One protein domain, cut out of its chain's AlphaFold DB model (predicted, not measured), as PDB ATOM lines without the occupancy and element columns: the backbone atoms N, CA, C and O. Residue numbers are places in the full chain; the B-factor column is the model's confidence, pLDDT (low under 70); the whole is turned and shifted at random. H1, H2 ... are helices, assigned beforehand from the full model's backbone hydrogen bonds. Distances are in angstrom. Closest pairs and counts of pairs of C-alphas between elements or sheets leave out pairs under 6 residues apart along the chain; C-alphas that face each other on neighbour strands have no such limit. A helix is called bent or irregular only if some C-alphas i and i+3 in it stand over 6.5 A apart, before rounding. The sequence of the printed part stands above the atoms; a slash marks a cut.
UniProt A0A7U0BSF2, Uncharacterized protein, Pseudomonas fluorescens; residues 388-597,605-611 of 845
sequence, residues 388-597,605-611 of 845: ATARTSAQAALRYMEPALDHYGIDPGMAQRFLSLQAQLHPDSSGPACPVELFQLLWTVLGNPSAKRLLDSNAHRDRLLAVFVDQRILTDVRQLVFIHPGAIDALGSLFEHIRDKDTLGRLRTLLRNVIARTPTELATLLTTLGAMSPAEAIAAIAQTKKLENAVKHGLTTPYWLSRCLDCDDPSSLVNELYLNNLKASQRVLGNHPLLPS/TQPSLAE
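Overview. This is residues 388 to 597 and 605 to 611 of the 845 residues of an uncharacterized protein of Pseudomonas fluorescens (UniProt A0A7U0BSF2). The model is a flat, curved row of mostly short helices, the chain winding back and forth in successive turns from H1 at one end to H12 and H13 at the other. H1 to H3 make the first end, H4 to H7 follow, H8 to H11 come next, and the kinked H13 runs away from H11 and H12. The printed part has 217 residues with thirteen named helices, H1 to H13 in chain order, and no named strand: all helix. It is only just compact, close to loose, with a radius of gyration of the C-alphas of 20.3 A and spans of 59 by 50 by 26 A.

Along the chain. The longest helix, H13, residues 570 to 589, measures 26.4 A and ends at C-alpha 589 (1.100, 26.229, -47.832), with a kink of 41 degrees near residue 583. Before it come H12, residues 558 to 566, H11, 544 to 553, H10, 534 to 542, H9, 519 to 531, 19.4 A, and H8, 501 to 517, 24.3 A. Earlier still are H7, 485 to 497, 19.0 A, H6, 477 to 482, H5, 459 to 470, H4, 449 to 455, and H3, 435 to 446. H2 is residues 412 to 425, 20.0 A, and H1 is residues 394 to 407, 19.6 A, beginning at C-alpha 394 (-24.150, 57.959, -30.946). H1 is irregular, C-alphas 400 and 403 being 7.6 A apart; H9 and H13 only just are, with 6.8 A from C-alpha 520 to 523 and 6.6 A from 583 to 586.

Arrangement. H13 touches H12 with residues 570 to 573 alone, a hairpin at 18 degrees, a shallow tilt; the closest C-alphas, of Cys 564 and Pro 570, are 6.0 A apart. H12 touches H11, Leu 565 to Lys 546, 6.4 A, and H11 touches H8, Thr 544 to Leu 510, 6.6 A, by closest C-alphas. H9 is the hub, touching H6, H7, H8, H10 and H11; its closest C-alphas to H7 are Gly 530 and Ala 490, 4.5 A, at a steep tilt of 53 degrees. H6 touches H4, Leu 480 to Ala 451, 5.1 A, and H2, Val 477 to Gln 422, 5.9 A; H4 touches H5, Leu 454 to Arg 461, 6.2 A. H1 touches H3, Ala 397 to Pro 435, 4.9 A. H1 and H13 are apart. The packing is mostly crossed, 5 of 19 touching pairs with a tilt being shallow. Every O i to N i+4 pair is within hydrogen-bond range in H2, H3, H4, H7, H8, H10, H11 and H12; H1 has 6 of 10, H5 7 of 8, H9 7 of 9, H13 14 of 16, and H6 0 of 2 but 3 of 3 O i to N i+3 pairs.

Size, cuts and confidence. The farthest C-alphas, of Ala 390 and Thr 605, are 60.5 A apart. Residues 598 to 604 are not printed, with 14.3 A across the cut between C-alphas 597 and 605. No link between named helices is long. Mean pLDDT of the printed part is 82.3; 26 residues are under 70, among them 388 to 392 and 428 to 437.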
ATOM      1  N   ALA A 388     -15.158  59.533 -21.921       43.66
ATOM      2  CA  ALA A 388     -14.903  58.460 -22.888       43.66
ATOM      3  C   ALA A 388     -15.563  57.117 -22.513       43.66
ATOM      4  O   ALA A 388     -15.707  56.256 -23.373       43.66
ATOM      5  N   THR A 389     -15.999  56.948 -21.257       43.50
ATOM      6  CA  THR A 389     -16.714  55.751 -20.763       43.50
ATOM      7  C   THR A 389     -18.186  56.017 -20.430       43.50
ATOM      8  O   THR A 389     -18.967  55.074 -20.273       43.50
ATOM      9  N   ALA A 390     -18.599  57.286 -20.349       46.78
ATOM     10  CA  ALA A 390     -19.991  57.665 -20.168       46.78
ATOM     11  C   ALA A 390     -20.774  57.386 -21.456       46.78
ATOM     12  O   ALA A 390     -20.411  57.830 -22.545       46.78
ATOM     13  N   ARG A 391     -21.872  56.641 -21.340       56.44
ATOM     14  CA  ARG A 391     -22.727  56.363 -22.493       56.44
ATOM     15  C   ARG A 391     -23.448  57.659 -22.902       56.44
ATOM     16  O   ARG A 391     -24.204  58.213 -22.106       56.44
ATOM     17  N   THR A 392     -23.250  58.120 -24.138       63.31
ATOM     18  CA  THR A 392     -23.902  59.318 -24.723       63.31
ATOM     19  C   THR A 392     -24.675  58.942 -25.989       63.31
ATOM     20  O   THR A 392     -24.600  57.800 -26.418       63.31
ATOM     21  N   SER A 393     -25.432  59.838 -26.630       73.12
ATOM     22  CA  SER A 393     -26.016  59.485 -27.937       73.12
ATOM     23  C   SER A 393     -24.912  59.202 -28.966       73.12
ATOM     24  O   SER A 393     -23.868  59.852 -28.946       73.12
ATOM     25  N   ALA A 394     -25.138  58.277 -29.906       69.88
ATOM     26  CA  ALA A 394     -24.150  57.959 -30.946       69.88
ATOM     27  C   ALA A 394     -23.684  59.207 -31.727       69.88
ATOM     28  O   ALA A 394     -22.516  59.318 -32.083       69.88
ATOM     29  N   GLN A 395     -24.569  60.195 -31.906       75.81
ATOM     30  CA  GLN A 395     -24.250  61.476 -32.544       75.81
ATOM     31  C   GLN A 395     -23.356  62.387 -31.685       75.81
ATOM     32  O   GLN A 395     -22.560  63.161 -32.212       75.81
ATOM     33  N   ALA A 396     -23.512  62.357 -30.358       68.69
ATOM     34  CA  ALA A 396     -22.634  63.083 -29.443       68.69
ATOM     35  C   ALA A 396     -21.256  62.412 -29.364       68.69
ATOM     36  O   ALA A 396     -20.244  63.099 -29.456       68.69
ATOM     37  N   ALA A 397     -21.229  61.077 -29.298       70.69
ATOM     38  CA  ALA A 397     -20.002  60.296 -29.374       70.69
ATOM     39  C   ALA A 397     -19.245  60.545 -30.690       70.69
ATOM     40  O   ALA A 397     -18.042  60.775 -30.657       70.69
ATOM     41  N   LEU A 398     -19.934  60.567 -31.839       76.19
ATOM     42  CA  LEU A 398     -19.304  60.836 -33.136       76.19
ATOM     43  C   LEU A 398     -18.638  62.219 -33.176       76.19
ATOM     44  O   LEU A 398     -17.483  62.314 -33.570       76.19
ATOM     45  N   ARG A 399     -19.327  63.264 -32.696       73.94
ATOM     46  CA  ARG A 399     -18.773  64.629 -32.612       73.94
ATOM     47  C   ARG A 399     -17.546  64.722 -31.708       73.94
ATOM     48  O   ARG A 399     -16.624  65.464 -32.012       73.94
ATOM     49  N   TYR A 400     -17.521  63.965 -30.611       69.38
ATOM     50  CA  TYR A 400     -16.343  63.890 -29.741       69.38
ATOM     51  C   TYR A 400     -15.129  63.277 -30.460       69.38
ATOM     52  O   TYR A 400     -13.998  63.682 -30.218       69.38
ATOM     53  N   MET A 401     -15.359  62.310 -31.351       72.25
ATOM     54  CA  MET A 401     -14.298  61.561 -32.031       72.25
ATOM     55  C   MET A 401     -13.913  62.128 -33.395       72.25
ATOM     56  O   MET A 401     -12.933  61.662 -33.966       72.25
ATOM     57  N   GLU A 402     -14.657  63.099 -33.922       74.31
ATOM     58  CA  GLU A 402     -14.447  63.692 -35.247       74.31
ATOM     59  C   GLU A 402     -12.980  64.087 -35.516       74.31
ATOM     60  O   GLU A 402     -12.465  63.680 -36.559       74.31
ATOM     61  N   PRO A 403     -12.236  64.703 -34.568       66.56
ATOM     62  CA  PRO A 403     -10.810  64.990 -34.760       66.56
ATOM     63  C   PRO A 403      -9.933  63.740 -34.951       66.56
ATOM     64  O   PRO A 403      -8.926  63.790 -35.652       66.56
ATOM     65  N   ALA A 404     -10.303  62.610 -34.340       66.69
ATOM     66  CA  ALA A 404      -9.586  61.344 -34.483       66.69
ATOM     67  C   ALA A 404      -9.985  60.589 -35.762       66.69
ATOM     68  O   ALA A 404      -9.151  59.908 -36.349       66.69
ATOM     69  N   LEU A 405     -11.237  60.692 -36.225       73.50
ATOM     70  CA  LEU A 405     -11.702  59.961 -37.413       73.50
ATOM     71  C   LEU A 405     -10.868  60.291 -38.661       73.50
ATOM     72  O   LEU A 405     -10.447  59.372 -39.371       73.50
ATOM     73  N   ASP A 406     -10.560  61.574 -38.868       67.94
ATOM     74  CA  ASP A 406      -9.743  62.048 -39.990       67.94
ATOM     75  C   ASP A 406      -8.298  61.545 -39.914       67.94
ATOM     76  O   ASP A 406      -7.769  61.058 -40.919       67.94
ATOM     77  N   HIS A 407      -7.683  61.573 -38.721       65.75
ATOM     78  CA  HIS A 407      -6.339  61.017 -38.488       65.75
ATOM     79  C   HIS A 407      -6.243  59.558 -38.956       65.75
ATOM     80  O   HIS A 407      -5.208  59.088 -39.425       65.75
ATOM     81  N   TYR A 408      -7.361  58.848 -38.875       64.31
ATOM     82  CA  TYR A 408      -7.456  57.437 -39.170       64.31
ATOM     83  C   TYR A 408      -8.121  57.097 -40.509       64.31
ATOM     84  O   TYR A 408      -8.372  55.924 -40.806       64.31
ATOM     85  N   GLY A 409      -8.375  58.103 -41.350       70.19
ATOM     86  CA  GLY A 409      -8.919  57.918 -42.694       70.19
ATOM     87  C   GLY A 409     -10.357  57.388 -42.715       70.19
ATOM     88  O   GLY A 409     -10.733  56.658 -43.648       70.19
ATOM     89  N   ILE A 410     -11.149  57.707 -41.687       77.38
ATOM     90  CA  ILE A 410     -12.587  57.432 -41.623       77.38
ATOM     91  C   ILE A 410     -13.330  58.731 -41.935       77.38
ATOM     92  O   ILE A 410     -13.325  59.653 -41.132       77.38
ATOM     93  N   ASP A 411     -14.003  58.779 -43.085       83.56
ATOM     94  CA  ASP A 411     -14.810  59.936 -43.488       83.56
ATOM     95  C   ASP A 411     -16.001  60.146 -42.523       83.56
ATOM     96  O   ASP A 411     -16.814  59.222 -42.359       83.56
ATOM     97  N   PRO A 412     -16.165  61.337 -41.912       83.00
ATOM     98  CA  PRO A 412     -17.290  61.628 -41.021       83.00
ATOM     99  C   PRO A 412     -18.661  61.442 -41.690       83.00
ATOM    100  O   PRO A 412     -19.603  60.953 -41.060       83.00
ATOM    101  N   GLY A 413     -18.783  61.757 -42.985       86.06
ATOM    102  CA  GLY A 413     -20.020  61.554 -43.750       86.06
ATOM    103  C   GLY A 413     -20.394  60.074 -43.894       86.06
ATOM    104  O   GLY A 413     -21.558  59.692 -43.754       86.06
ATOM    105  N   MET A 414     -19.406  59.215 -44.120       87.06
ATOM    106  CA  MET A 414     -19.561  57.764 -44.146       87.06
ATOM    107  C   MET A 414     -19.905  57.200 -42.765       87.06
ATOM    108  O   MET A 414     -20.783  56.341 -42.669       87.06
ATOM    109  N   ALA A 415     -19.282  57.708 -41.698       87.38
ATOM    110  CA  ALA A 415     -19.644  57.357 -40.325       87.38
ATOM    111  C   ALA A 415     -21.102  57.729 -40.005       87.38
ATOM    112  O   ALA A 415     -21.825  56.940 -39.396       87.38
ATOM    113  N   GLN A 416     -21.577  58.872 -40.507       87.56
ATOM    114  CA  GLN A 416     -22.979  59.264 -40.393       87.56
ATOM    115  C   GLN A 416     -23.911  58.290 -41.128       87.56
ATOM    116  O   GLN A 416     -24.903  57.841 -40.554       87.56
ATOM    117  N   ARG A 417     -23.585  57.920 -42.376       87.25
ATOM    118  CA  ARG A 417     -24.362  56.934 -43.153       87.25
ATOM    119  C   ARG A 417     -24.398  55.567 -42.472       87.25
ATOM    120  O   ARG A 417     -25.454  54.938 -42.424       87.25
ATOM    121  N   PHE A 418     -23.278  55.135 -41.893       90.12
ATOM    122  CA  PHE A 418     -23.199  53.918 -41.088       90.12
ATOM    123  C   PHE A 418     -24.171  53.958 -39.902       90.12
ATOM    124  O   PHE A 418     -24.950  53.024 -39.717       90.12
ATOM    125  N   LEU A 419     -24.176  55.053 -39.133       87.62
ATOM    126  CA  LEU A 419     -25.095  55.228 -38.004       87.62
ATOM    127  C   LEU A 419     -26.562  55.270 -38.455       87.62
ATOM    128  O   LEU A 419     -27.424  54.699 -37.789       87.62
ATOM    129  N   SER A 420     -26.859  55.902 -39.595       86.75
ATOM    130  CA  SER A 420     -28.209  55.898 -40.171       86.75
ATOM    131  C   SER A 420     -28.668  54.490 -40.548       86.75
ATOM    132  O   SER A 420     -29.787  54.107 -40.214       86.75
ATOM    133  N   LEU A 421     -27.805  53.694 -41.184       87.81
ATOM    134  CA  LEU A 421     -28.103  52.298 -41.500       87.81
ATOM    135  C   LEU A 421     -28.296  51.458 -40.228       87.81
ATOM    136  O   LEU A 421     -29.217  50.647 -40.157       87.81
ATOM    137  N   GLN A 422     -27.471  51.678 -39.201       86.75
ATOM    138  CA  GLN A 422     -27.625  51.017 -37.905       86.75
ATOM    139  C   GLN A 422     -28.983  51.331 -37.269       86.75
ATOM    140  O   GLN A 422     -29.657  50.419 -36.792       86.75
ATOM    141  N   ALA A 423     -29.413  52.594 -37.311       84.38
ATOM    142  CA  ALA A 423     -30.717  53.011 -36.807       84.38
ATOM    143  C   ALA A 423     -31.884  52.403 -37.608       84.38
ATOM    144  O   ALA A 423     -32.916  52.087 -37.025       84.38
ATOM    145  N   GLN A 424     -31.726  52.189 -38.919       86.25
ATOM    146  CA  GLN A 424     -32.735  51.505 -39.739       86.25
ATOM    147  C   GLN A 424     -32.853  50.014 -39.393       86.25
ATOM    148  O   GLN A 424     -33.960  49.497 -39.260       86.25
ATOM    149  N   LEU A 425     -31.721  49.323 -39.229       85.31
ATOM    150  CA  LEU A 425     -31.689  47.894 -38.891       85.31
ATOM    151  C   LEU A 425     -32.155  47.622 -37.458       85.31
ATOM    152  O   LEU A 425     -32.791  46.603 -37.181       85.31
ATOM    153  N   HIS A 426     -31.839  48.539 -36.547       81.62
ATOM    154  CA  HIS A 426     -32.137  48.426 -35.129       81.62
ATOM    155  C   HIS A 426     -32.626  49.772 -34.566       81.62
ATOM    156  O   HIS A 426     -31.861  50.468 -33.889       81.62
ATOM    157  N   PRO A 427     -33.905  50.130 -34.781       74.12
ATOM    158  CA  PRO A 427     -34.477  51.392 -34.297       74.12
ATOM    159  C   PRO A 427     -34.345  51.563 -32.774       74.12
ATOM    160  O   PRO A 427     -34.037  52.650 -32.276       74.12
ATOM    161  N   ASP A 428     -34.456  50.449 -32.046       65.12
ATOM    162  CA  ASP A 428     -34.349  50.388 -30.584       65.12
ATOM    163  C   ASP A 428     -32.893  50.437 -30.074       65.12
ATOM    164  O   ASP A 428     -32.651  50.581 -28.876       65.12
ATOM    165  N   SER A 429     -31.896  50.334 -30.965       59.56
ATOM    166  CA  SER A 429     -30.464  50.398 -30.617       59.56
ATOM    167  C   SER A 429     -29.895  51.815 -30.552       59.56
ATOM    168  O   SER A 429     -28.705  51.987 -30.302       59.56
ATOM    169  N   SER A 430     -30.747  52.835 -30.686       53.41
ATOM    170  CA  SER A 430     -30.435  54.261 -30.475       53.41
ATOM    171  C   SER A 430     -30.044  54.613 -29.026       53.41
ATOM    172  O   SER A 430     -29.935  55.786 -28.659       53.41
ATOM    173  N   GLY A 431     -29.814  53.590 -28.199       53.56
ATOM    174  CA  GLY A 431     -29.287  53.695 -26.856       53.56
ATOM    175  C   GLY A 431     -27.880  54.297 -26.812       53.56
ATOM    176  O   GLY A 431     -27.205  54.472 -27.829       53.56
ATOM    177  N   PRO A 432     -27.434  54.659 -25.607       52.19
ATOM    178  CA  PRO A 432     -26.261  55.485 -25.469       52.19
ATOM    179  C   PRO A 432     -24.983  54.665 -25.757       52.19
ATOM    180  O   PRO A 432     -24.781  53.592 -25.185       52.19
ATOM    181  N   ALA A 433     -24.143  55.161 -26.666       59.50
ATOM    182  CA  ALA A 433     -22.886  54.572 -27.106       59.50
ATOM    183  C   ALA A 433     -21.712  55.114 -26.279       59.50
ATOM    184  O   ALA A 433     -21.619  56.312 -25.996       59.50
ATOM    185  N   CYS A 434     -20.803  54.217 -25.905       66.88
ATOM    186  CA  CYS A 434     -19.480  54.583 -25.420       66.88
ATOM    187  C   CYS A 434     -18.639  55.051 -26.626       66.88
ATOM    188  O   CYS A 434     -18.558  54.301 -27.604       66.88
ATOM    189  N   PRO A 435     -18.019  56.248 -26.599       68.38
ATOM    190  CA  PRO A 435     -17.170  56.724 -27.691       68.38
ATOM    191  C   PRO A 435     -16.122  55.694 -28.132       68.38
ATOM    192  O   PRO A 435     -16.049  55.367 -29.309       68.38
ATOM    193  N   VAL A 436     -15.400  55.074 -27.196       63.94
ATOM    194  CA  VAL A 436     -14.379  54.060 -27.522       63.94
ATOM    195  C   VAL A 436     -14.964  52.869 -28.289       63.94
ATOM    196  O   VAL A 436     -14.395  52.424 -29.286       63.94
ATOM    197  N   GLU A 437     -16.119  52.363 -27.859       68.06
ATOM    198  CA  GLU A 437     -16.785  51.225 -28.506       68.06
ATOM    199  C   GLU A 437     -17.297  51.599 -29.903       68.06
ATOM    200  O   GLU A 437     -17.159  50.817 -30.846       68.06
ATOM    201  N   LEU A 438     -17.854  52.806 -30.052       76.50
ATOM    202  CA  LEU A 438     -18.318  53.302 -31.343       76.50
ATOM    203  C   LEU A 438     -17.148  53.514 -32.307       76.50
ATOM    204  O   LEU A 438     -17.243  53.103 -33.462       76.50
ATOM    205  N   PHE A 439     -16.036  54.083 -31.839       76.69
ATOM    206  CA  PHE A 439     -14.815  54.203 -32.629       76.69
ATOM    207  C   PHE A 439     -14.335  52.837 -33.104       76.69
ATOM    208  O   PHE A 439     -14.119  52.650 -34.293       76.69
ATOM    209  N   GLN A 440     -14.221  51.856 -32.203       71.00
ATOM    210  CA  GLN A 440     -13.791  50.502 -32.555       71.00
ATOM    211  C   GLN A 440     -14.726  49.845 -33.574       71.00
ATOM    212  O   GLN A 440     -14.258  49.137 -34.469       71.00
ATOM    213  N   LEU A 441     -16.037  50.075 -33.474       75.69
ATOM    214  CA  LEU A 441     -17.006  49.567 -34.441       75.69
ATOM    215  C   LEU A 441     -16.845  50.239 -35.811       75.69
ATOM    216  O   LEU A 441     -16.710  49.532 -36.812       75.69
ATOM    217  N   LEU A 442     -16.822  51.576 -35.853       79.81
ATOM    218  CA  LEU A 442     -16.609  52.358 -37.075       79.81
ATOM    219  C   LEU A 442     -15.286  51.976 -37.726       79.81
ATOM    220  O   LEU A 442     -15.241  51.679 -38.910       79.81
ATOM    221  N   TRP A 443     -14.229  51.875 -36.935       74.38
ATOM    222  CA  TRP A 443     -12.928  51.399 -37.360       74.38
ATOM    223  C   TRP A 443     -12.978  50.019 -37.997       74.38
ATOM    224  O   TRP A 443     -12.429  49.794 -39.070       74.38
ATOM    225  N   THR A 444     -13.617  49.070 -37.318       72.50
ATOM    226  CA  THR A 444     -13.632  47.671 -37.743       72.50
ATOM    227  C   THR A 444     -14.411  47.507 -39.039       72.50
ATOM    228  O   THR A 444     -13.980  46.758 -39.916       72.50
ATOM    229  N   VAL A 445     -15.552  48.193 -39.162       76.81
ATOM    230  CA  VAL A 445     -16.423  48.070 -40.332       76.81
ATOM    231  C   VAL A 445     -15.980  49.009 -41.444       76.81
ATOM    232  O   VAL A 445     -15.679  48.539 -42.532       76.81
ATOM    233  N   LEU A 446     -15.876  50.312 -41.186       80.88
ATOM    234  CA  LEU A 446     -15.467  51.298 -42.190       80.88
ATOM    235  C   LEU A 446     -13.983  51.220 -42.513       80.88
ATOM    236  O   LEU A 446     -13.587  51.685 -43.566       80.88
ATOM    237  N   GLY A 447     -13.150  50.583 -41.694       70.44
ATOM    238  CA  GLY A 447     -11.791  50.222 -42.096       70.44
ATOM    239  C   GLY A 447     -11.744  49.170 -43.209       70.44
ATOM    240  O   GLY A 447     -10.690  48.991 -43.812       70.44
ATOM    241  N   ASN A 448     -12.856  48.492 -43.518       73.31
ATOM    242  CA  ASN A 448     -12.934  47.500 -44.584       73.31
ATOM    243  C   ASN A 448     -13.312  48.151 -45.938       73.31
ATOM    244  O   ASN A 448     -14.368  48.787 -46.030       73.31
ATOM    245  N   PRO A 449     -12.523  47.955 -47.017       73.25
ATOM    246  CA  PRO A 449     -12.809  48.532 -48.335       73.25
ATOM    247  C   PRO A 449     -14.189  48.177 -48.906       73.25
ATOM    248  O   PRO A 449     -14.793  48.999 -49.596       73.25
ATOM    249  N   SER A 450     -14.703  46.981 -48.612       75.12
ATOM    250  CA  SER A 450     -16.020  46.525 -49.068       75.12
ATOM    251  C   SER A 450     -17.143  47.338 -48.434       75.12
ATOM    252  O   SER A 450     -18.023  47.835 -49.135       75.12
ATOM    253  N   ALA A 451     -17.068  47.553 -47.118       80.81
ATOM    254  CA  ALA A 451     -18.042  48.363 -46.398       80.81
ATOM    255  C   ALA A 451     -17.988  49.834 -46.836       80.81
ATOM    256  O   ALA A 451     -19.044  50.432 -47.036       80.81
ATOM    257  N   LYS A 452     -16.784  50.394 -47.058       80.94
ATOM    258  CA  LYS A 452     -16.627  51.749 -47.618       80.94
ATOM    259  C   LYS A 452     -17.333  51.867 -48.965       80.94
ATOM    260  O   LYS A 452     -18.214  52.699 -49.114       80.94
ATOM    261  N   ARG A 453     -17.023  50.974 -49.911       79.50
ATOM    262  CA  ARG A 453     -17.622  50.997 -51.256       79.50
ATOM    263  C   ARG A 453     -19.141  50.853 -51.229       79.50
ATOM    264  O   ARG A 453     -19.804  51.476 -52.053       79.50
ATOM    265  N   LEU A 454     -19.690  50.054 -50.315       80.19
ATOM    266  CA  LEU A 454     -21.139  49.937 -50.117       80.19
ATOM    267  C   LEU A 454     -21.769  51.234 -49.620       80.19
ATOM    268  O   LEU A 454     -22.845  51.591 -50.082       80.19
ATOM    269  N   LEU A 455     -21.104  51.912 -48.685       85.12
ATOM    270  CA  LEU A 455     -21.579  53.146 -48.059       85.12
ATOM    271  C   LEU A 455     -21.156  54.418 -48.810       85.12
ATOM    272  O   LEU A 455     -21.552  55.518 -48.418       85.12
ATOM    273  N   ASP A 456     -20.355  54.296 -49.865       83.25
ATOM    274  CA  ASP A 456     -20.045  55.384 -50.785       83.25
ATOM    275  C   ASP A 456     -21.305  55.770 -51.562       83.25
ATOM    276  O   ASP A 456     -21.990  54.915 -52.123       83.25
ATOM    277  N   SER A 457     -21.592  57.075 -51.619       71.00
ATOM    278  CA  SER A 457     -22.812  57.596 -52.239       71.00
ATOM    279  C   SER A 457     -22.879  57.231 -53.726       71.00
ATOM    280  O   SER A 457     -22.129  57.752 -54.553       71.00
ATOM    281  N   ASN A 458     -23.783  56.308 -54.061       80.56
ATOM    282  CA  ASN A 458     -24.062  55.867 -55.420       80.56
ATOM    283  C   ASN A 458     -25.502  55.340 -55.495       80.56
ATOM    284  O   ASN A 458     -25.850  54.363 -54.833       80.56
ATOM    285  N   ALA A 459     -26.313  55.918 -56.382       78.81
ATOM    286  CA  ALA A 459     -27.739  55.609 -56.491       78.81
ATOM    287  C   ALA A 459     -28.065  54.128 -56.780       78.81
ATOM    288  O   ALA A 459     -29.172  53.668 -56.496       78.81
ATOM    289  N   HIS A 460     -27.158  53.360 -57.390       77.62
ATOM    290  CA  HIS A 460     -27.346  51.916 -57.566       77.62
ATOM    291  C   HIS A 460     -27.115  51.155 -56.251       77.62
ATOM    292  O   HIS A 460     -27.925  50.307 -55.878       77.62
ATOM    293  N   ARG A 461     -26.059  51.504 -55.509       81.75
ATOM    294  CA  ARG A 461     -25.715  50.862 -54.229       81.75
ATOM    295  C   ARG A 461     -26.721  51.188 -53.135       81.75
ATOM    296  O   ARG A 461     -27.125  50.282 -52.415       81.75
ATOM    297  N   ASP A 462     -27.203  52.426 -53.088       82.31
ATOM    298  CA  ASP A 462     -28.254  52.840 -52.153       82.31
ATOM    299  C   ASP A 462     -29.535  52.014 -52.357       82.31
ATOM    300  O   ASP A 462     -30.149  51.551 -51.396       82.31
ATOM    301  N   ARG A 463     -29.904  51.742 -53.621       81.38
ATOM    302  CA  ARG A 463     -31.043  50.872 -53.956       81.38
ATOM    303  C   ARG A 463     -30.817  49.425 -53.522       81.38
ATOM    304  O   ARG A 463     -31.727  48.815 -52.969       81.38
ATOM    305  N   LEU A 464     -29.625  48.872 -53.746       80.56
ATOM    306  CA  LEU A 464     -29.295  47.511 -53.308       80.56
ATOM    307  C   LEU A 464     -29.283  47.379 -51.779       80.56
ATOM    308  O   LEU A 464     -29.833  46.414 -51.248       80.56
ATOM    309  N   LEU A 465     -28.715  48.356 -51.065       84.38
ATOM    310  CA  LEU A 465     -28.739  48.400 -49.602       84.38
ATOM    311  C   LEU A 465     -30.171  48.484 -49.070       84.38
ATOM    312  O   LEU A 465     -30.511  47.727 -48.162       84.38
ATOM    313  N   ALA A 466     -31.025  49.319 -49.670       83.88
ATOM    314  CA  ALA A 466     -32.441  49.378 -49.318       83.88
ATOM    315  C   ALA A 466     -33.120  48.009 -49.493       83.88
ATOM    316  O   ALA A 466     -33.767  47.522 -48.571       83.88
ATOM    317  N   VAL A 467     -32.881  47.315 -50.615       81.56
ATOM    318  CA  VAL A 467     -33.395  45.950 -50.827       81.56
ATOM    319  C   VAL A 467     -32.894  44.984 -49.751       81.56
ATOM    320  O   VAL A 467     -33.672  44.167 -49.255       81.56
ATOM    321  N   PHE A 468     -31.619  45.051 -49.368       84.88
ATOM    322  CA  PHE A 468     -31.077  44.184 -48.325       84.88
ATOM    323  C   PHE A 468     -31.704  44.425 -46.954       84.88
ATOM    324  O   PHE A 468     -31.971  43.449 -46.246       84.88
ATOM    325  N   VAL A 469     -31.948  45.682 -46.597       87.38
ATOM    326  CA  VAL A 469     -32.611  46.067 -45.347       87.38
ATOM    327  C   VAL A 469     -34.082  45.642 -45.379       87.38
ATOM    328  O   VAL A 469     -34.517  44.869 -44.524       87.38
ATOM    329  N   ASP A 470     -34.827  46.040 -46.414       85.50
ATOM    330  CA  ASP A 470     -36.265  45.777 -46.555       85.50
ATOM    331  C   ASP A 470     -36.584  44.278 -46.578       85.50
ATOM    332  O   ASP A 470     -37.578  43.818 -46.014       85.50
ATOM    333  N   GLN A 471     -35.726  43.484 -47.225       82.75
ATOM    334  CA  GLN A 471     -35.889  42.033 -47.319       82.75
ATOM    335  C   GLN A 471     -35.253  41.273 -46.146       82.75
ATOM    336  O   GLN A 471     -35.235  40.037 -46.173       82.75
ATOM    337  N   ARG A 472     -34.740  41.982 -45.128       85.38
ATOM    338  CA  ARG A 472     -34.045  41.423 -43.955       85.38
ATOM    339  C   ARG A 472     -32.904  40.472 -44.321       85.38
ATOM    340  O   ARG A 472     -32.683  39.473 -43.640       85.38
ATOM    341  N   ILE A 473     -32.229  40.744 -45.436       84.00
ATOM    342  CA  ILE A 473     -30.993  40.056 -45.819       84.00
ATOM    343  C   ILE A 473     -29.858  40.610 -44.962       84.00
ATOM    344  O   ILE A 473     -29.135  39.844 -44.336       84.00
ATOM    345  N   LEU A 474     -29.754  41.935 -44.874       86.62
ATOM    346  CA  LEU A 474     -28.903  42.589 -43.894       86.62
ATOM    347  C   LEU A 474     -29.706  42.760 -42.605       86.62
ATOM    348  O   LEU A 474     -30.791  43.335 -42.615       86.62
ATOM    349  N   THR A 475     -29.183  42.239 -41.503       85.19
ATOM    350  CA  THR A 475     -29.788  42.360 -40.169       85.19
ATOM    351  C   THR A 475     -28.859  43.036 -39.174       85.19
ATOM    352  O   THR A 475     -29.293  43.344 -38.075       85.19
ATOM    353  N   ASP A 476     -27.588  43.221 -39.529       85.06
ATOM    354  CA  ASP A 476     -26.565  43.817 -38.678       85.06
ATOM    355  C   ASP A 476     -25.534  44.556 -39.541       85.06
ATOM    356  O   ASP A 476     -25.033  44.009 -40.522       85.06
ATOM    357  N   VAL A 477     -25.168  45.783 -39.169       83.81
ATOM    358  CA  VAL A 477     -24.196  46.603 -39.918       83.81
ATOM    359  C   VAL A 477     -22.818  45.954 -40.059       83.81
ATOM    360  O   VAL A 477     -22.106  46.210 -41.028       83.81
ATOM    361  N   ARG A 478     -22.435  45.057 -39.145       80.88
ATOM    362  CA  ARG A 478     -21.175  44.307 -39.230       80.88
ATOM    363  C   ARG A 478     -21.163  43.346 -40.409       80.88
ATOM    364  O   ARG A 478     -20.087  42.968 -40.852       80.88
ATOM    365  N   GLN A 479     -22.324  42.963 -40.941       82.62
ATOM    366  CA  GLN A 479     -22.396  42.077 -42.100       82.62
ATOM    367  C   GLN A 479     -21.927  42.746 -43.400       82.62
ATOM    368  O   GLN A 479     -21.590  42.036 -44.346       82.62
ATOM    369  N   LEU A 480     -21.822  44.083 -43.440       81.94
ATOM    370  CA  LEU A 480     -21.293  44.816 -44.595       81.94
ATOM    371  C   LEU A 480     -19.879  44.366 -44.986       81.94
ATOM    372  O   LEU A 480     -19.544  44.360 -46.165       81.94
ATOM    373  N   VAL A 481     -19.058  43.935 -44.021       78.38
ATOM    374  CA  VAL A 481     -17.681  43.483 -44.290       78.38
ATOM    375  C   VAL A 481     -17.620  42.183 -45.102       78.38
ATOM    376  O   VAL A 481     -16.565  41.857 -45.639       78.38
ATOM    377  N   PHE A 482     -18.730  41.441 -45.190       76.19
ATOM    378  CA  PHE A 482     -18.829  40.181 -45.938       76.19
ATOM    379  C   PHE A 482     -19.387  40.362 -47.355       76.19
ATOM    380  O   PHE A 482     -19.388  39.419 -48.145       76.19
ATOM    381  N   ILE A 483     -19.881  41.554 -47.689       78.69
ATOM    382  CA  ILE A 483     -20.480  41.845 -48.991       78.69
ATOM    383  C   ILE A 483     -19.406  42.509 -49.862       78.69
ATOM    384  O   ILE A 483     -19.252  43.728 -49.875       78.69
ATOM    385  N   HIS A 484     -18.614  41.690 -50.556       76.19
ATOM    386  CA  HIS A 484     -17.524  42.174 -51.408       76.19
ATOM    387  C   HIS A 484     -18.055  42.922 -52.653       76.19
ATOM    388  O   HIS A 484     -19.075  42.504 -53.199       76.19
ATOM    389  N   PRO A 485     -17.368  43.966 -53.162       72.56
ATOM    390  CA  PRO A 485     -17.755  44.700 -54.367       72.56
ATOM    391  C   PRO A 485     -18.189  43.845 -55.560       72.56
ATOM    392  O   PRO A 485     -19.284  44.050 -56.068       72.56
ATOM    393  N   GLY A 486     -17.407  42.833 -55.945       74.31
ATOM    394  CA  GLY A 486     -17.779  41.957 -57.065       74.31
ATOM    395  C   GLY A 486     -19.072  41.166 -56.822       74.31
ATOM    396  O   GLY A 486     -19.802  40.854 -57.760       74.31
ATOM    397  N   ALA A 487     -19.408  40.886 -55.560       78.88
ATOM    398  CA  ALA A 487     -20.663  40.236 -55.197       78.88
ATOM    399  C   ALA A 487     -21.866  41.185 -55.310       78.88
ATOM    400  O   ALA A 487     -22.970  40.727 -55.591       78.88
ATOM    401  N   ILE A 488     -21.661  42.494 -55.118       76.81
ATOM    402  CA  ILE A 488     -22.693  43.527 -55.308       76.81
ATOM    403  C   ILE A 488     -23.070  43.607 -56.784       76.81
ATOM    404  O   ILE A 488     -24.253  43.557 -57.111       76.81
ATOM    405  N   ASP A 489     -22.067  43.680 -57.660       79.25
ATOM    406  CA  ASP A 489     -22.273  43.794 -59.104       79.25
ATOM    407  C   ASP A 489     -22.960  42.533 -59.656       79.25
ATOM    408  O   ASP A 489     -23.963  42.617 -60.373       79.25
ATOM    409  N   ALA A 490     -22.494  41.350 -59.234       83.38
ATOM    410  CA  ALA A 490     -23.124  40.074 -59.565       83.38
ATOM    411  C   ALA A 490     -24.583  40.009 -59.089       83.38
ATOM    412  O   ALA A 490     -25.465  39.546 -59.814       83.38
ATOM    413  N   LEU A 491     -24.863  40.505 -57.883       83.19
ATOM    414  CA  LEU A 491     -26.214  40.530 -57.345       83.19
ATOM    415  C   LEU A 491     -27.135  41.477 -58.113       83.19
ATOM    416  O   LEU A 491     -28.271  41.101 -58.396       83.19
ATOM    417  N   GLY A 492     -26.659  42.678 -58.451       80.75
ATOM    418  CA  GLY A 492     -27.400  43.628 -59.278       80.75
ATOM    419  C   GLY A 492     -27.834  42.980 -60.590       80.75
ATOM    420  O   GLY A 492     -29.025  42.965 -60.903       80.75
ATOM    421  N   SER A 493     -26.894  42.315 -61.270       84.19
ATOM    422  CA  SER A 493     -27.175  41.545 -62.483       84.19
ATOM    423  C   SER A 493     -28.232  40.456 -62.249       84.19
ATOM    424  O   SER A 493     -29.220  40.385 -62.981       84.19
ATOM    425  N   LEU A 494     -28.106  39.639 -61.198       87.38
ATOM    426  CA  LEU A 494     -29.085  38.583 -60.903       87.38
ATOM    427  C   LEU A 494     -30.499  39.142 -60.667       87.38
ATOM    428  O   LEU A 494     -31.474  38.594 -61.182       87.38
ATOM    429  N   PHE A 495     -30.633  40.242 -59.922       86.19
ATOM    430  CA  PHE A 495     -31.932  40.871 -59.660       86.19
ATOM    431  C   PHE A 495     -32.574  41.473 -60.918       86.19
ATOM    432  O   PHE A 495     -33.800  41.473 -61.022       86.19
ATOM    433  N   GLU A 496     -31.778  41.966 -61.867       85.94
ATOM    434  CA  GLU A 496     -32.276  42.506 -63.138       85.94
ATOM    435  C   GLU A 496     -32.777  41.408 -64.089       85.94
ATOM    436  O   GLU A 496     -33.775  41.595 -64.794       85.94
ATOM    437  N   HIS A 497     -32.120  40.245 -64.092       87.88
ATOM    438  CA  HIS A 497     -32.433  39.152 -65.016       87.88
ATOM    439  C   HIS A 497     -33.534  38.204 -64.505       87.88
ATOM    440  O   HIS A 497     -34.273  37.629 -65.309       87.88
ATOM    441  N   ILE A 498     -33.700  38.049 -63.186       87.12
ATOM    442  CA  ILE A 498     -34.722  37.168 -62.601       87.12
ATOM    443  C   ILE A 498     -36.073  37.892 -62.541       87.12
ATOM    444  O   ILE A 498     -36.362  38.648 -61.616       87.12
ATOM    445  N   ARG A 499     -36.941  37.619 -63.524       86.06
ATOM    446  CA  ARG A 499     -38.310  38.176 -63.581       86.06
ATOM    447  C   ARG A 499     -39.354  37.343 -62.837       86.06
ATOM    448  O   ARG A 499     -40.411  37.860 -62.478       86.06
ATOM    449  N   ASP A 500     -39.069  36.063 -62.625       89.19
ATOM    450  CA  ASP A 500     -39.956  35.141 -61.922       89.19
ATOM    451  C   ASP A 500     -39.961  35.414 -60.407       89.19
ATOM    452  O   ASP A 500     -38.913  35.446 -59.753       89.19
ATOM    453  N   LYS A 501     -41.159  35.597 -59.839       88.81
ATOM    454  CA  LYS A 501     -41.333  35.924 -58.416       88.81
ATOM    455  C   LYS A 501     -40.893  34.778 -57.509       88.81
ATOM    456  O   LYS A 501     -40.343  35.052 -56.439       88.81
ATOM    457  N   ASP A 502     -41.093  33.531 -57.926       92.38
ATOM    458  CA  ASP A 502     -40.769  32.361 -57.108       92.38
ATOM    459  C   ASP A 502     -39.253  32.174 -56.997       92.38
ATOM    460  O   ASP A 502     -38.714  32.026 -55.897       92.38
ATOM    461  N   THR A 503     -38.543  32.265 -58.120       91.38
ATOM    462  CA  THR A 503     -37.077  32.223 -58.190       91.38
ATOM    463  C   THR A 503     -36.458  33.376 -57.405       91.38
ATOM    464  O   THR A 503     -35.534  33.165 -56.617       91.38
ATOM    465  N   LEU A 504     -37.007  34.588 -57.526       89.06
ATOM    466  CA  LEU A 504     -36.554  35.737 -56.743       89.06
ATOM    467  C   LEU A 504     -36.790  35.529 -55.236       89.06
ATOM    468  O   LEU A 504     -35.935  35.867 -54.413       89.06
ATOM    469  N   GLY A 505     -37.922  34.930 -54.856       90.88
ATOM    470  CA  GLY A 505     -38.223  34.544 -53.476       90.88
ATOM    471  C   GLY A 505     -37.243  33.506 -52.919       90.88
ATOM    472  O   GLY A 505     -36.790  33.632 -51.774       90.88
ATOM    473  N   ARG A 506     -36.850  32.524 -53.741       92.62
ATOM    474  CA  ARG A 506     -35.820  31.526 -53.409       92.62
ATOM    475  C   ARG A 506     -34.450  32.162 -53.231       92.62
ATOM    476  O   ARG A 506     -33.815  31.909 -52.210       92.62
ATOM    477  N   LEU A 507     -34.031  33.039 -54.148       90.81
ATOM    478  CA  LEU A 507     -32.768  33.773 -54.035       90.81
ATOM    479  C   LEU A 507     -32.724  34.579 -52.733       90.81
ATOM    480  O   LEU A 507     -31.785  34.447 -51.958       90.81
ATOM    481  N   ARG A 508     -33.769  35.352 -52.420       89.88
ATOM    482  CA  ARG A 508     -33.835  36.119 -51.161       89.88
ATOM    483  C   ARG A 508     -33.740  35.227 -49.922       89.88
ATOM    484  O   ARG A 508     -33.082  35.601 -48.955       89.88
ATOM    485  N   THR A 509     -34.391  34.065 -49.947       89.88
ATOM    486  CA  THR A 509     -34.332  33.086 -48.848       89.88
ATOM    487  C   THR A 509     -32.927  32.506 -48.697       89.88
ATOM    488  O   THR A 509     -32.401  32.471 -47.585       89.88
ATOM    489  N   LEU A 510     -32.289  32.141 -49.812       91.06
ATOM    490  CA  LEU A 510     -30.906  31.681 -49.843       91.06
ATOM    491  C   LEU A 510     -29.970  32.735 -49.247       91.06
ATOM    492  O   LEU A 510     -29.229  32.426 -48.324       91.06
ATOM    493  N   LEU A 511     -30.048  33.990 -49.700       89.38
ATOM    494  CA  LEU A 511     -29.178  35.070 -49.219       89.38
ATOM    495  C   LEU A 511     -29.321  35.299 -47.714       89.38
ATOM    496  O   LEU A 511     -28.309  35.388 -47.021       89.38
ATOM    497  N   ARG A 512     -30.558  35.311 -47.197       87.19
ATOM    498  CA  ARG A 512     -30.834  35.381 -45.752       87.19
ATOM    499  C   ARG A 512     -30.175  34.235 -44.986       87.19
ATOM    500  O   ARG A 512     -29.559  34.460 -43.946       87.19
ATOM    501  N   ASN A 513     -30.272  33.013 -45.500       87.25
ATOM    502  CA  ASN A 513     -29.692  31.841 -44.848       87.25
ATOM    503  C   ASN A 513     -28.159  31.853 -44.900       87.25
ATOM    504  O   ASN A 513     -27.509  31.552 -43.896       87.25
ATOM    505  N   VAL A 514     -27.580  32.228 -46.043       88.12
ATOM    506  CA  VAL A 514     -26.130  32.255 -46.262       88.12
ATOM    507  C   VAL A 514     -25.474  33.324 -45.396       88.12
ATOM    508  O   VAL A 514     -24.551  33.004 -44.652       88.12
ATOM    509  N   ILE A 515     -25.962  34.567 -45.409       84.50
ATOM    510  CA  ILE A 515     -25.353  35.660 -44.631       84.50
ATOM    511  C   ILE A 515     -25.465  35.441 -43.115       84.50
ATOM    512  O   ILE A 515     -24.582  35.842 -42.358       84.50
ATOM    513  N   ALA A 516     -26.515  34.754 -42.655       80.00
ATOM    514  CA  ALA A 516     -26.698  34.439 -41.242       80.00
ATOM    515  C   ALA A 516     -25.804  33.282 -40.761       80.00
ATOM    516  O   ALA A 516     -25.350  33.290 -39.617       80.00
ATOM    517  N   ARG A 517     -25.566  32.265 -41.602       81.12
ATOM    518  CA  ARG A 517     -24.888  31.017 -41.193       81.12
ATOM    519  C   ARG A 517     -23.431  30.938 -41.635       81.12
ATOM    520  O   ARG A 517     -22.583  30.455 -40.887       81.12
ATOM    521  N   THR A 518     -23.150  31.379 -42.851       82.56
ATOM    522  CA  THR A 518     -21.875  31.210 -43.561       82.56
ATOM    523  C   THR A 518     -21.588  32.446 -44.423       82.56
ATOM    524  O   THR A 518     -21.426  32.325 -45.639       82.56
ATOM    525  N   PRO A 519     -21.530  33.654 -43.826       77.75
ATOM    526  CA  PRO A 519     -21.397  34.903 -44.580       77.75
ATOM    527  C   PRO A 519     -20.129  34.965 -45.438       77.75
ATOM    528  O   PRO A 519     -20.110  35.626 -46.466       77.75
ATOM    529  N   THR A 520     -19.092  34.226 -45.054       76.38
ATOM    530  CA  THR A 520     -17.803  34.133 -45.754       76.38
ATOM    531  C   THR A 520     -17.914  33.510 -47.146       76.38
ATOM    532  O   THR A 520     -17.071  33.734 -48.001       76.38
ATOM    533  N   GLU A 521     -18.947  32.699 -47.368       86.19
ATOM    534  CA  GLU A 521     -19.198  31.995 -48.628       86.19
ATOM    535  C   GLU A 521     -20.128  32.802 -49.550       86.19
ATOM    536  O   GLU A 521     -20.302  32.456 -50.718       86.19
ATOM    537  N   LEU A 522     -20.730  33.887 -49.037       85.62
ATOM    538  CA  LEU A 522     -21.695  34.704 -49.769       85.62
ATOM    539  C   LEU A 522     -21.070  35.330 -51.012       85.62
ATOM    540  O   LEU A 522     -21.645  35.243 -52.093       85.62
ATOM    541  N   ALA A 523     -19.898  35.949 -50.853       85.06
ATOM    542  CA  ALA A 523     -19.239  36.663 -51.937       85.06
ATOM    543  C   ALA A 523     -18.936  35.731 -53.116       85.06
ATOM    544  O   ALA A 523     -19.274  36.051 -54.249       85.06
ATOM    545  N   THR A 524     -18.367  34.556 -52.839       89.44
ATOM    546  CA  THR A 524     -18.026  33.574 -53.875       89.44
ATOM    547  C   THR A 524     -19.247  32.918 -54.488       89.44
ATOM    548  O   THR A 524     -19.291  32.766 -55.698       89.44
ATOM    549  N   LEU A 525     -20.271  32.582 -53.698       91.25
ATOM    550  CA  LEU A 525     -21.519  32.075 -54.265       91.25
ATOM    551  C   LEU A 525     -22.108  33.075 -55.270       91.25
ATOM    552  O   LEU A 525     -22.502  32.687 -56.365       91.25
ATOM    553  N   LEU A 526     -22.169  34.354 -54.893       89.31
ATOM    554  CA  LEU A 526     -22.736  35.399 -55.736       89.31
ATOM    555  C   LEU A 526     -21.912  35.644 -56.993       89.31
ATOM    556  O   LEU A 526     -22.495  35.729 -58.068       89.31
ATOM    557  N   THR A 527     -20.584  35.722 -56.889       88.44
ATOM    558  CA  THR A 527     -19.733  35.908 -58.070       88.44
ATOM    559  C   THR A 527     -19.777  34.699 -58.996       88.44
ATOM    560  O   THR A 527     -19.868  34.883 -60.206       88.44
ATOM    561  N   THR A 528     -19.812  33.477 -58.456       91.25
ATOM    562  CA  THR A 528     -19.983  32.262 -59.259       91.25
ATOM    563  C   THR A 528     -21.337  32.256 -59.974       91.25
ATOM    564  O   THR A 528     -21.378  32.028 -61.177       91.25
ATOM    565  N   LEU A 529     -22.441  32.553 -59.277       91.62
ATOM    566  CA  LEU A 529     -23.772  32.628 -59.896       91.62
ATOM    567  C   LEU A 529     -23.876  33.761 -60.924       91.62
ATOM    568  O   LEU A 529     -24.508  33.587 -61.959       91.62
ATOM    569  N   GLY A 530     -23.271  34.918 -60.653       88.25
ATOM    570  CA  GLY A 530     -23.276  36.063 -61.563       88.25
ATOM    571  C   GLY A 530     -22.420  35.866 -62.815       88.25
ATOM    572  O   GLY A 530     -22.646  36.555 -63.805       88.25
ATOM    573  N   ALA A 531     -21.460  34.938 -62.781       87.56
ATOM    574  CA  ALA A 531     -20.656  34.553 -63.939       87.56
ATOM    575  C   ALA A 531     -21.348  33.515 -64.844       87.56
ATOM    576  O   ALA A 531     -20.914  33.316 -65.978       87.56
ATOM    577  N   MET A 532     -22.407  32.853 -64.365       91.56
ATOM    578  CA  MET A 532     -23.211  31.926 -65.167       91.56
ATOM    579  C   MET A 532     -24.081  32.678 -66.177       91.56
ATOM    580  O   MET A 532     -24.417  33.851 -65.988       91.56
ATOM    581  N   SER A 533     -24.531  31.986 -67.229       91.88
ATOM    582  CA  SER A 533     -25.596  32.541 -68.066       91.88
ATOM    583  C   SER A 533     -26.878  32.742 -67.234       91.88
ATOM    584  O   SER A 533     -27.128  31.991 -66.285       91.88
ATOM    585  N   PRO A 534     -27.752  33.707 -67.584       91.25
ATOM    586  CA  PRO A 534     -28.989  33.932 -66.834       91.25
ATOM    587  C   PRO A 534     -29.853  32.672 -66.671       91.25
ATOM    588  O   PRO A 534     -30.451  32.466 -65.616       91.25
ATOM    589  N   ALA A 535     -29.898  31.806 -67.689       91.62
ATOM    590  CA  ALA A 535     -30.655  30.556 -67.648       91.62
ATOM    591  C   ALA A 535     -30.065  29.548 -66.646       91.62
ATOM    592  O   ALA A 535     -30.808  28.963 -65.855       91.62
ATOM    593  N   GLU A 536     -28.741  29.382 -66.635       93.50
ATOM    594  CA  GLU A 536     -28.033  28.511 -65.688       93.50
ATOM    595  C   GLU A 536     -28.166  29.019 -64.252       93.50
ATOM    596  O   GLU A 536     -28.483  28.243 -63.353       93.50
ATOM    597  N   ALA A 537     -28.010  30.329 -64.034       92.69
ATOM    598  CA  ALA A 537     -28.166  30.936 -62.716       92.69
ATOM    599  C   ALA A 537     -29.584  30.721 -62.158       92.69
ATOM    600  O   ALA A 537     -29.749  30.342 -60.997       92.69
ATOM    601  N   ILE A 538     -30.619  30.902 -62.989       92.88
ATOM    602  CA  ILE A 538     -32.016  30.635 -62.612       92.88
ATOM    603  C   ILE A 538     -32.210  29.154 -62.258       92.88
ATOM    604  O   ILE A 538     -32.791  28.845 -61.213       92.88
ATOM    605  N   ALA A 539     -31.689  28.237 -63.079       93.31
ATOM    606  CA  ALA A 539     -31.772  26.800 -62.825       93.31
ATOM    607  C   ALA A 539     -31.048  26.397 -61.525       93.31
ATOM    608  O   ALA A 539     -31.572  25.600 -60.744       93.31
ATOM    609  N   ALA A 540     -29.884  26.986 -61.247       93.62
ATOM    610  CA  ALA A 540     -29.149  26.784 -60.003       93.62
ATOM    611  C   ALA A 540     -29.942  27.298 -58.789       93.62
ATOM    612  O   ALA A 540     -30.108  26.576 -57.804       93.62
ATOM    613  N   ILE A 541     -30.501  28.513 -58.860       94.06
ATOM    614  CA  ILE A 541     -31.305  29.118 -57.781       94.06
ATOM    615  C   ILE A 541     -32.558  28.288 -57.485       94.06
ATOM    616  O   ILE A 541     -32.943  28.141 -56.316       94.06
ATOM    617  N   ALA A 542     -33.169  27.690 -58.511       91.94
ATOM    618  CA  ALA A 542     -34.293  26.775 -58.339       91.94
ATOM    619  C   ALA A 542     -33.920  25.568 -57.451       91.94
ATOM    620  O   ALA A 542     -34.754  25.101 -56.668       91.94
ATOM    621  N   GLN A 543     -32.654  25.137 -57.473       91.81
ATOM    622  CA  GLN A 543     -32.081  24.078 -56.633       91.81
ATOM    623  C   GLN A 543     -31.570  24.593 -55.272       91.81
ATOM    624  O   GLN A 543     -30.512  24.187 -54.787       91.81
ATOM    625  N   THR A 544     -32.338  25.456 -54.599       90.44
ATOM    626  CA  THR A 544     -31.922  26.170 -53.374       90.44
ATOM    627  C   THR A 544     -31.313  25.267 -52.291       90.44
ATOM    628  O   THR A 544     -30.312  25.635 -51.687       90.44
ATOM    629  N   LYS A 545     -31.851  24.057 -52.073       89.25
ATOM    630  CA  LYS A 545     -31.300  23.103 -51.090       89.25
ATOM    631  C   LYS A 545     -29.884  22.629 -51.443       89.25
ATOM    632  O   LYS A 545     -29.059  22.476 -50.545       89.25
ATOM    633  N   LYS A 546     -29.594  22.397 -52.732       91.31
ATOM    634  CA  LYS A 546     -28.242  22.031 -53.181       91.31
ATOM    635  C   LYS A 546     -27.287  23.205 -52.982       91.31
ATOM    636  O   LYS A 546     -26.205  22.993 -52.452       91.31
ATOM    637  N   LEU A 547     -27.719  24.433 -53.286       92.56
ATOM    638  CA  LEU A 547     -26.925  25.641 -53.024       92.56
ATOM    639  C   LEU A 547     -26.629  25.829 -51.529       92.56
ATOM    640  O   LEU A 547     -25.487  26.077 -51.158       92.56
ATOM    641  N   GLU A 548     -27.614  25.650 -50.647       91.00
ATOM    642  CA  GLU A 548     -27.394  25.721 -49.196       91.00
ATOM    643  C   GLU A 548     -26.387  24.671 -48.707       91.00
ATOM    644  O   GLU A 548     -25.526  24.974 -47.877       91.00
ATOM    645  N   ASN A 549     -26.458  23.447 -49.241       89.50
ATOM    646  CA  ASN A 549     -25.478  22.402 -48.952       89.50
ATOM    647  C   ASN A 549     -24.089  22.756 -49.499       89.50
ATOM    648  O   ASN A 549     -23.103  22.608 -48.776       89.50
ATOM    649  N   ALA A 550     -24.006  23.268 -50.728       92.44
ATOM    650  CA  ALA A 550     -22.754  23.700 -51.334       92.44
ATOM    651  C   ALA A 550     -22.065  24.750 -50.454       92.44
ATOM    652  O   ALA A 550     -20.920  24.571 -50.048       92.44
ATOM    653  N   VAL A 551     -22.800  25.785 -50.044       91.56
ATOM    654  CA  VAL A 551     -22.320  26.836 -49.139       91.56
ATOM    655  C   VAL A 551     -21.876  26.259 -47.795       91.56
ATOM    656  O   VAL A 551     -20.765  26.533 -47.342       91.56
ATOM    657  N   LYS A 552     -22.700  25.416 -47.158       88.69
ATOM    658  CA  LYS A 552     -22.372  24.776 -45.872       88.69
ATOM    659  C   LYS A 552     -21.025  24.048 -45.921       88.69
ATOM    660  O   LYS A 552     -20.292  24.034 -44.930       88.69
ATOM    661  N   HIS A 553     -20.707  23.449 -47.064       89.56
ATOM    662  CA  HIS A 553     -19.492  22.679 -47.268       89.56
ATOM    663  C   HIS A 553     -18.374  23.440 -47.999       89.56
ATOM    664  O   HIS A 553     -17.269  22.913 -48.080       89.56
ATOM    665  N   GLY A 554     -18.589  24.693 -48.416       90.06
ATOM    666  CA  GLY A 554     -17.636  25.519 -49.177       90.06
ATOM    667  C   GLY A 554     -17.358  25.026 -50.595       90.06
ATOM    668  O   GLY A 554     -16.230  25.118 -51.067       90.06
ATOM    669  N   LEU A 555     -18.376  24.466 -51.245       93.50
ATOM    670  CA  LEU A 555     -18.384  24.045 -52.647       93.50
ATOM    671  C   LEU A 555     -18.933  25.181 -53.531       93.50
ATOM    672  O   LEU A 555     -19.860  24.983 -54.309       93.50
ATOM    673  N   THR A 556     -18.442  26.405 -53.328       93.06
ATOM    674  CA  THR A 556     -19.031  27.640 -53.882       93.06
ATOM    675  C   THR A 556     -18.275  28.209 -55.080       93.06
ATOM    676  O   THR A 556     -18.805  29.088 -55.760       93.06
ATOM    677  N   THR A 557     -17.062  27.725 -55.361       93.56
ATOM    678  CA  THR A 557     -16.307  28.108 -56.568       93.56
ATOM    679  C   THR A 557     -16.943  27.504 -57.826       93.56
ATOM    680  O   THR A 557     -17.681  26.527 -57.699       93.56
ATOM    681  N   PRO A 558     -16.657  28.031 -59.031       93.00
ATOM    682  CA  PRO A 558     -17.259  27.550 -60.277       93.00
ATOM    683  C   PRO A 558     -17.218  26.027 -60.469       93.00
ATOM    684  O   PRO A 558     -18.269  25.414 -60.658       93.00
ATOM    685  N   TYR A 559     -16.049  25.397 -60.328       92.69
ATOM    686  CA  TYR A 559     -15.877  23.947 -60.472       92.69
ATOM    687  C   TYR A 559     -16.698  23.168 -59.445       92.69
ATOM    688  O   TYR A 559     -17.499  22.297 -59.794       92.69
ATOM    689  N   TRP A 560     -16.532  23.488 -58.157       93.94
ATOM    690  CA  TRP A 560     -17.189  22.748 -57.082       93.94
ATOM    691  C   TRP A 560     -18.701  22.955 -57.077       93.94
ATOM    692  O   TRP A 560     -19.435  22.017 -56.759       93.94
ATOM    693  N   LEU A 561     -19.171  24.145 -57.452       94.19
ATOM    694  CA  LEU A 561     -20.591  24.442 -57.523       94.19
ATOM    695  C   LEU A 561     -21.251  23.693 -58.678       94.19
ATOM    696  O   LEU A 561     -22.279  23.061 -58.450       94.19
ATOM    697  N   SER A 562     -20.643  23.697 -59.871       92.75
ATOM    698  CA  SER A 562     -21.142  22.924 -61.019       92.75
ATOM    699  C   SER A 562     -21.281  21.447 -60.652       92.75
ATOM    700  O   SER A 562     -22.368  20.881 -60.719       92.75
ATOM    701  N   ARG A 563     -20.211  20.854 -60.108       92.75
ATOM    702  CA  ARG A 563     -20.200  19.462 -59.632       92.75
ATOM    703  C   ARG A 563     -21.284  19.199 -58.586       92.75
ATOM    704  O   ARG A 563     -21.930  18.156 -58.613       92.75
ATOM    705  N   CYS A 564     -21.488  20.130 -57.653       93.25
ATOM    706  CA  CYS A 564     -22.502  19.998 -56.609       93.25
ATOM    707  C   CYS A 564     -23.932  20.062 -57.159       93.25
ATOM    708  O   CYS A 564     -24.817  19.406 -56.608       93.25
ATOM    709  N   LEU A 565     -24.175  20.848 -58.207       91.75
ATOM    710  CA  LEU A 565     -25.483  20.936 -58.855       91.75
ATOM    711  C   LEU A 565     -25.801  19.661 -59.647       91.75
ATOM    712  O   LEU A 565     -26.943  19.197 -59.597       91.75
ATOM    713  N   ASP A 566     -24.787  19.047 -60.258       90.75
ATOM    714  CA  ASP A 566     -24.918  17.819 -61.054       90.75
ATOM    715  C   ASP A 566     -24.931  16.533 -60.211       90.75
ATOM    716  O   ASP A 566     -25.327  15.470 -60.684       90.75
ATOM    717  N   CYS A 567     -24.515  16.606 -58.945       88.19
ATOM    718  CA  CYS A 567     -24.456  15.453 -58.051       88.19
ATOM    719  C   CYS A 567     -25.744  15.283 -57.229       88.19
ATOM    720  O   CYS A 567     -26.312  16.254 -56.716       88.19
ATOM    721  N   ASP A 568     -26.187  14.037 -57.056       84.06
ATOM    722  CA  ASP A 568     -27.321  13.695 -56.191       84.06
ATOM    723  C   ASP A 568     -26.935  13.611 -54.703       84.06
ATOM    724  O   ASP A 568     -27.733  13.989 -53.844       84.06
ATOM    725  N   ASP A 569     -25.703  13.181 -54.390       83.50
ATOM    726  CA  ASP A 569     -25.161  13.106 -53.024       83.50
ATOM    727  C   ASP A 569     -23.896  13.974 -52.848       83.50
ATOM    728  O   ASP A 569     -22.771  13.520 -53.109       83.50
ATOM    729  N   PRO A 570     -24.047  15.201 -52.312       81.56
ATOM    730  CA  PRO A 570     -22.932  16.102 -52.039       81.56
ATOM    731  C   PRO A 570     -21.868  15.529 -51.091       81.56
ATOM    732  O   PRO A 570     -20.745  16.028 -51.082       81.56
ATOM    733  N   SER A 571     -22.169  14.493 -50.298       84.69
ATOM    734  CA  SER A 571     -21.230  13.921 -49.317       84.69
ATOM    735  C   SER A 571     -19.955  13.385 -49.974       84.69
ATOM    736  O   SER A 571     -18.858  13.527 -49.428       84.69
ATOM    737  N   SER A 572     -20.089  12.817 -51.175       88.06
ATOM    738  CA  SER A 572     -18.964  12.347 -51.989       88.06
ATOM    739  C   SER A 572     -18.016  13.492 -52.376       88.06
ATOM    740  O   SER A 572     -16.803  13.376 -52.192       88.06
ATOM    741  N   LEU A 573     -18.568  14.636 -52.790       92.44
ATOM    742  CA  LEU A 573     -17.816  15.839 -53.154       92.44
ATOM    743  C   LEU A 573     -17.139  16.494 -51.949       92.44
ATOM    744  O   LEU A 573     -16.034  17.009 -52.070       92.44
ATOM    745  N   VAL A 574     -17.758  16.446 -50.765       92.62
ATOM    746  CA  VAL A 574     -17.125  16.938 -49.529       92.62
ATOM    747  C   VAL A 574     -15.867  16.134 -49.201       92.62
ATOM    748  O   VAL A 574     -14.843  16.715 -48.835       92.62
ATOM    749  N   ASN A 575     -15.924  14.808 -49.353       92.50
ATOM    750  CA  ASN A 575     -14.764  13.941 -49.158       92.50
ATOM    751  C   ASN A 575     -13.698  14.168 -50.239       92.50
ATOM    752  O   ASN A 575     -12.508  14.209 -49.924       92.50
ATOM    753  N   GLU A 576     -14.113  14.355 -51.494       93.06
ATOM    754  CA  GLU A 576     -13.216  14.695 -52.601       93.06
ATOM    755  C   GLU A 576     -12.470  16.008 -52.322       93.06
ATOM    756  O   GLU A 576     -11.238  16.033 -52.352       93.06
ATOM    757  N   LEU A 577     -13.201  17.062 -51.949       94.00
ATOM    758  CA  LEU A 577     -12.648  18.358 -51.565       94.00
ATOM    759  C   LEU A 577     -11.657  18.223 -50.404       94.00
ATOM    760  O   LEU A 577     -10.559  18.776 -50.442       94.00
ATOM    761  N   TYR A 578     -12.039  17.478 -49.367       94.81
ATOM    762  CA  TYR A 578     -11.193  17.233 -48.206       94.81
ATOM    763  C   TYR A 578      -9.859  16.580 -48.596       94.81
ATOM    764  O   TYR A 578      -8.792  17.057 -48.202       94.81
ATOM    765  N   LEU A 579      -9.908  15.510 -49.395       93.31
ATOM    766  CA  LEU A 579      -8.716  14.795 -49.853       93.31
ATOM    767  C   LEU A 579      -7.866  15.650 -50.796       93.31
ATOM    768  O   LEU A 579      -6.637  15.613 -50.702       93.31
ATOM    769  N   ASN A 580      -8.503  16.425 -51.678       92.38
ATOM    770  CA  ASN A 580      -7.824  17.369 -52.558       92.38
ATOM    771  C   ASN A 580      -7.052  18.405 -51.732       92.38
ATOM    772  O   ASN A 580      -5.836  18.521 -51.881       92.38
ATOM    773  N   ASN A 581      -7.711  19.051 -50.770       94.25
ATOM    774  CA  ASN A 581      -7.081  20.026 -49.890       94.25
ATOM    775  C   ASN A 581      -5.947  19.413 -49.051       94.25
ATOM    776  O   ASN A 581      -4.903  20.038 -48.874       94.25
ATOM    777  N   LEU A 582      -6.104  18.184 -48.547       92.00
ATOM    778  CA  LEU A 582      -5.059  17.511 -47.768       92.00
ATOM    779  C   LEU A 582      -3.787  17.256 -48.591       92.00
ATOM    780  O   LEU A 582      -2.682  17.387 -48.061       92.00
ATOM    781  N   LYS A 583      -3.945  16.897 -49.872       90.31
ATOM    782  CA  LYS A 583      -2.836  16.729 -50.823       90.31
ATOM    783  C   LYS A 583      -2.242  18.080 -51.224       90.31
ATOM    784  O   LYS A 583      -1.025  18.243 -51.246       90.31
ATOM    785  N   ALA A 584      -3.096  19.062 -51.502       90.25
ATOM    786  CA  ALA A 584      -2.689  20.386 -51.949       90.25
ATOM    787  C   ALA A 584      -2.009  21.216 -50.852       90.25
ATOM    788  O   ALA A 584      -1.207  22.090 -51.177       90.25
ATOM    789  N   SER A 585      -2.278  20.941 -49.567       90.94
ATOM    790  CA  SER A 585      -1.760  21.739 -48.449       90.94
ATOM    791  C   SER A 585      -0.236  21.861 -48.479       90.94
ATOM    792  O   SER A 585       0.289  22.934 -48.216       90.94
ATOM    793  N   GLN A 586       0.487  20.801 -48.849       86.38
ATOM    794  CA  GLN A 586       1.947  20.832 -48.950       86.38
ATOM    795  C   GLN A 586       2.424  21.775 -50.061       86.38
ATOM    796  O   GLN A 586       3.324  22.582 -49.835       86.38
ATOM    797  N   ARG A 587       1.816  21.674 -51.248       86.06
ATOM    798  CA  ARG A 587       2.172  22.475 -52.427       86.06
ATOM    799  C   ARG A 587       1.848  23.953 -52.219       86.06
ATOM    800  O   ARG A 587       2.631  24.807 -52.606       86.06
ATOM    801  N   VAL A 588       0.692  24.236 -51.623       89.69
ATOM    802  CA  VAL A 588       0.154  25.596 -51.513       89.69
ATOM    803  C   VAL A 588       0.629  26.305 -50.245       89.69
ATOM    804  O   VAL A 588       0.901  27.500 -50.289       89.69
ATOM    805  N   LEU A 589       0.721  25.609 -49.109       89.12
ATOM    806  CA  LEU A 589       1.100  26.229 -47.832       89.12
ATOM    807  C   LEU A 589       2.593  26.110 -47.530       89.12
ATOM    808  O   LEU A 589       3.093  26.889 -46.725       89.12
ATOM    809  N   GLY A 590       3.310  25.172 -48.156       85.06
ATOM    810  CA  GLY A 590       4.765  25.115 -48.061       85.06
ATOM    811  C   GLY A 590       5.410  26.351 -48.692       85.06
ATOM    812  O   GLY A 590       4.879  26.915 -49.644       85.06
ATOM    813  N   ASN A 591       6.569  26.775 -48.184       83.75
ATOM    814  CA  ASN A 591       7.287  27.939 -48.716       83.75
ATOM    815  C   ASN A 591       8.033  27.615 -50.022       83.75
ATOM    816  O   ASN A 591       9.256  27.648 -50.099       83.75
ATOM    817  N   HIS A 592       7.292  27.238 -51.049       86.31
ATOM    818  CA  HIS A 592       7.800  27.043 -52.401       86.31
ATOM    819  C   HIS A 592       7.060  28.003 -53.329       86.31
ATOM    820  O   HIS A 592       5.884  28.281 -53.060       86.31
ATOM    821  N   PRO A 593       7.726  28.536 -54.372       85.56
ATOM    822  CA  PRO A 593       7.042  29.337 -55.372       85.56
ATOM    823  C   PRO A 593       5.830  28.588 -55.919       85.56
ATOM    824  O   PRO A 593       5.898  27.380 -56.178       85.56
ATOM    825  N   LEU A 594       4.720  29.295 -56.078       87.31
ATOM    826  CA  LEU A 594       3.566  28.760 -56.766       87.31
ATOM    827  C   LEU A 594       3.914  28.698 -58.247       87.31
ATOM    828  O   LEU A 594       3.967  29.711 -58.940       87.31
ATOM    829  N   LEU A 595       4.172  27.491 -58.739       70.88
ATOM    830  CA  LEU A 595       4.295  27.286 -60.173       70.88
ATOM    831  C   LEU A 595       2.930  27.590 -60.810       70.88
ATOM    832  O   LEU A 595       1.922  27.060 -60.322       70.88
ATOM    833  N   PRO A 596       2.872  28.411 -61.878       57.44
ATOM    834  CA  PRO A 596       1.685  28.475 -62.716       57.44
ATOM    835  C   PRO A 596       1.356  27.038 -63.106       57.44
ATOM    836  O   PRO A 596       2.261  26.297 -63.504       57.44
ATOM    837  N   SER A 597       0.101  26.614 -62.945       49.78
ATOM    838  CA  SER A 597      -0.321  25.359 -63.557       49.78
ATOM    839  C   SER A 597       0.058  25.462 -65.031       49.78
ATOM    840  O   SER A 597      -0.323  26.416 -65.710       49.78
ATOM    841  N   THR A 605     -11.896  17.900 -65.232       67.56
ATOM    842  CA  THR A 605     -11.885  16.912 -64.143       67.56
ATOM    843  C   THR A 605     -11.048  17.299 -62.920       67.56
ATOM    844  O   THR A 605     -10.985  16.503 -61.981       67.56
ATOM    845  N   GLN A 606     -10.386  18.464 -62.896       79.31
ATOM    846  CA  GLN A 606      -9.620  18.940 -61.732       79.31
ATOM    847  C   GLN A 606      -9.876  20.431 -61.444       79.31
ATOM    848  O   GLN A 606     -10.062  21.204 -62.382       79.31
ATOM    849  N   PRO A 607      -9.858  20.853 -60.162       85.44
ATOM    850  CA  PRO A 607      -9.988  22.259 -59.797       85.44
ATOM    851  C   PRO A 607      -8.712  23.037 -60.132       85.44
ATOM    852  O   PRO A 607      -7.598  22.556 -59.907       85.44
ATOM    853  N   SER A 608      -8.873  24.287 -60.568       88.62
ATOM    854  CA  SER A 608      -7.730  25.164 -60.857       88.62
ATOM    855  C   SER A 608      -6.907  25.490 -59.598       88.62
ATOM    856  O   SER A 608      -7.354  25.312 -58.455       88.62
ATOM    857  N   LEU A 609      -5.702  26.049 -59.775       87.25
ATOM    858  CA  LEU A 609      -4.883  26.522 -58.650       87.25
ATOM    859  C   LEU A 609      -5.623  27.567 -57.798       87.25
ATOM    860  O   LEU A 609      -5.587  27.488 -56.571       87.25
ATOM    861  N   ALA A 610      -6.319  28.516 -58.426       89.06
ATOM    862  CA  ALA A 610      -7.065  29.548 -57.712       89.06
ATOM    863  C   ALA A 610      -8.204  28.956 -56.875       89.06
ATOM    864  O   ALA A 610      -8.405  29.362 -55.733       89.06
ATOM    865  N   GLU A 611      -8.911  27.957 -57.404       91.00
ATOM    866  CA  GLU A 611      -9.951  27.259 -56.651       91.00
ATOM    867  C   GLU A 611      -9.376  26.446 -55.505       91.00
ATOM    868  O   GLU A 611      -9.903  26.510 -54.401       91.00
TER     869      GLU A 611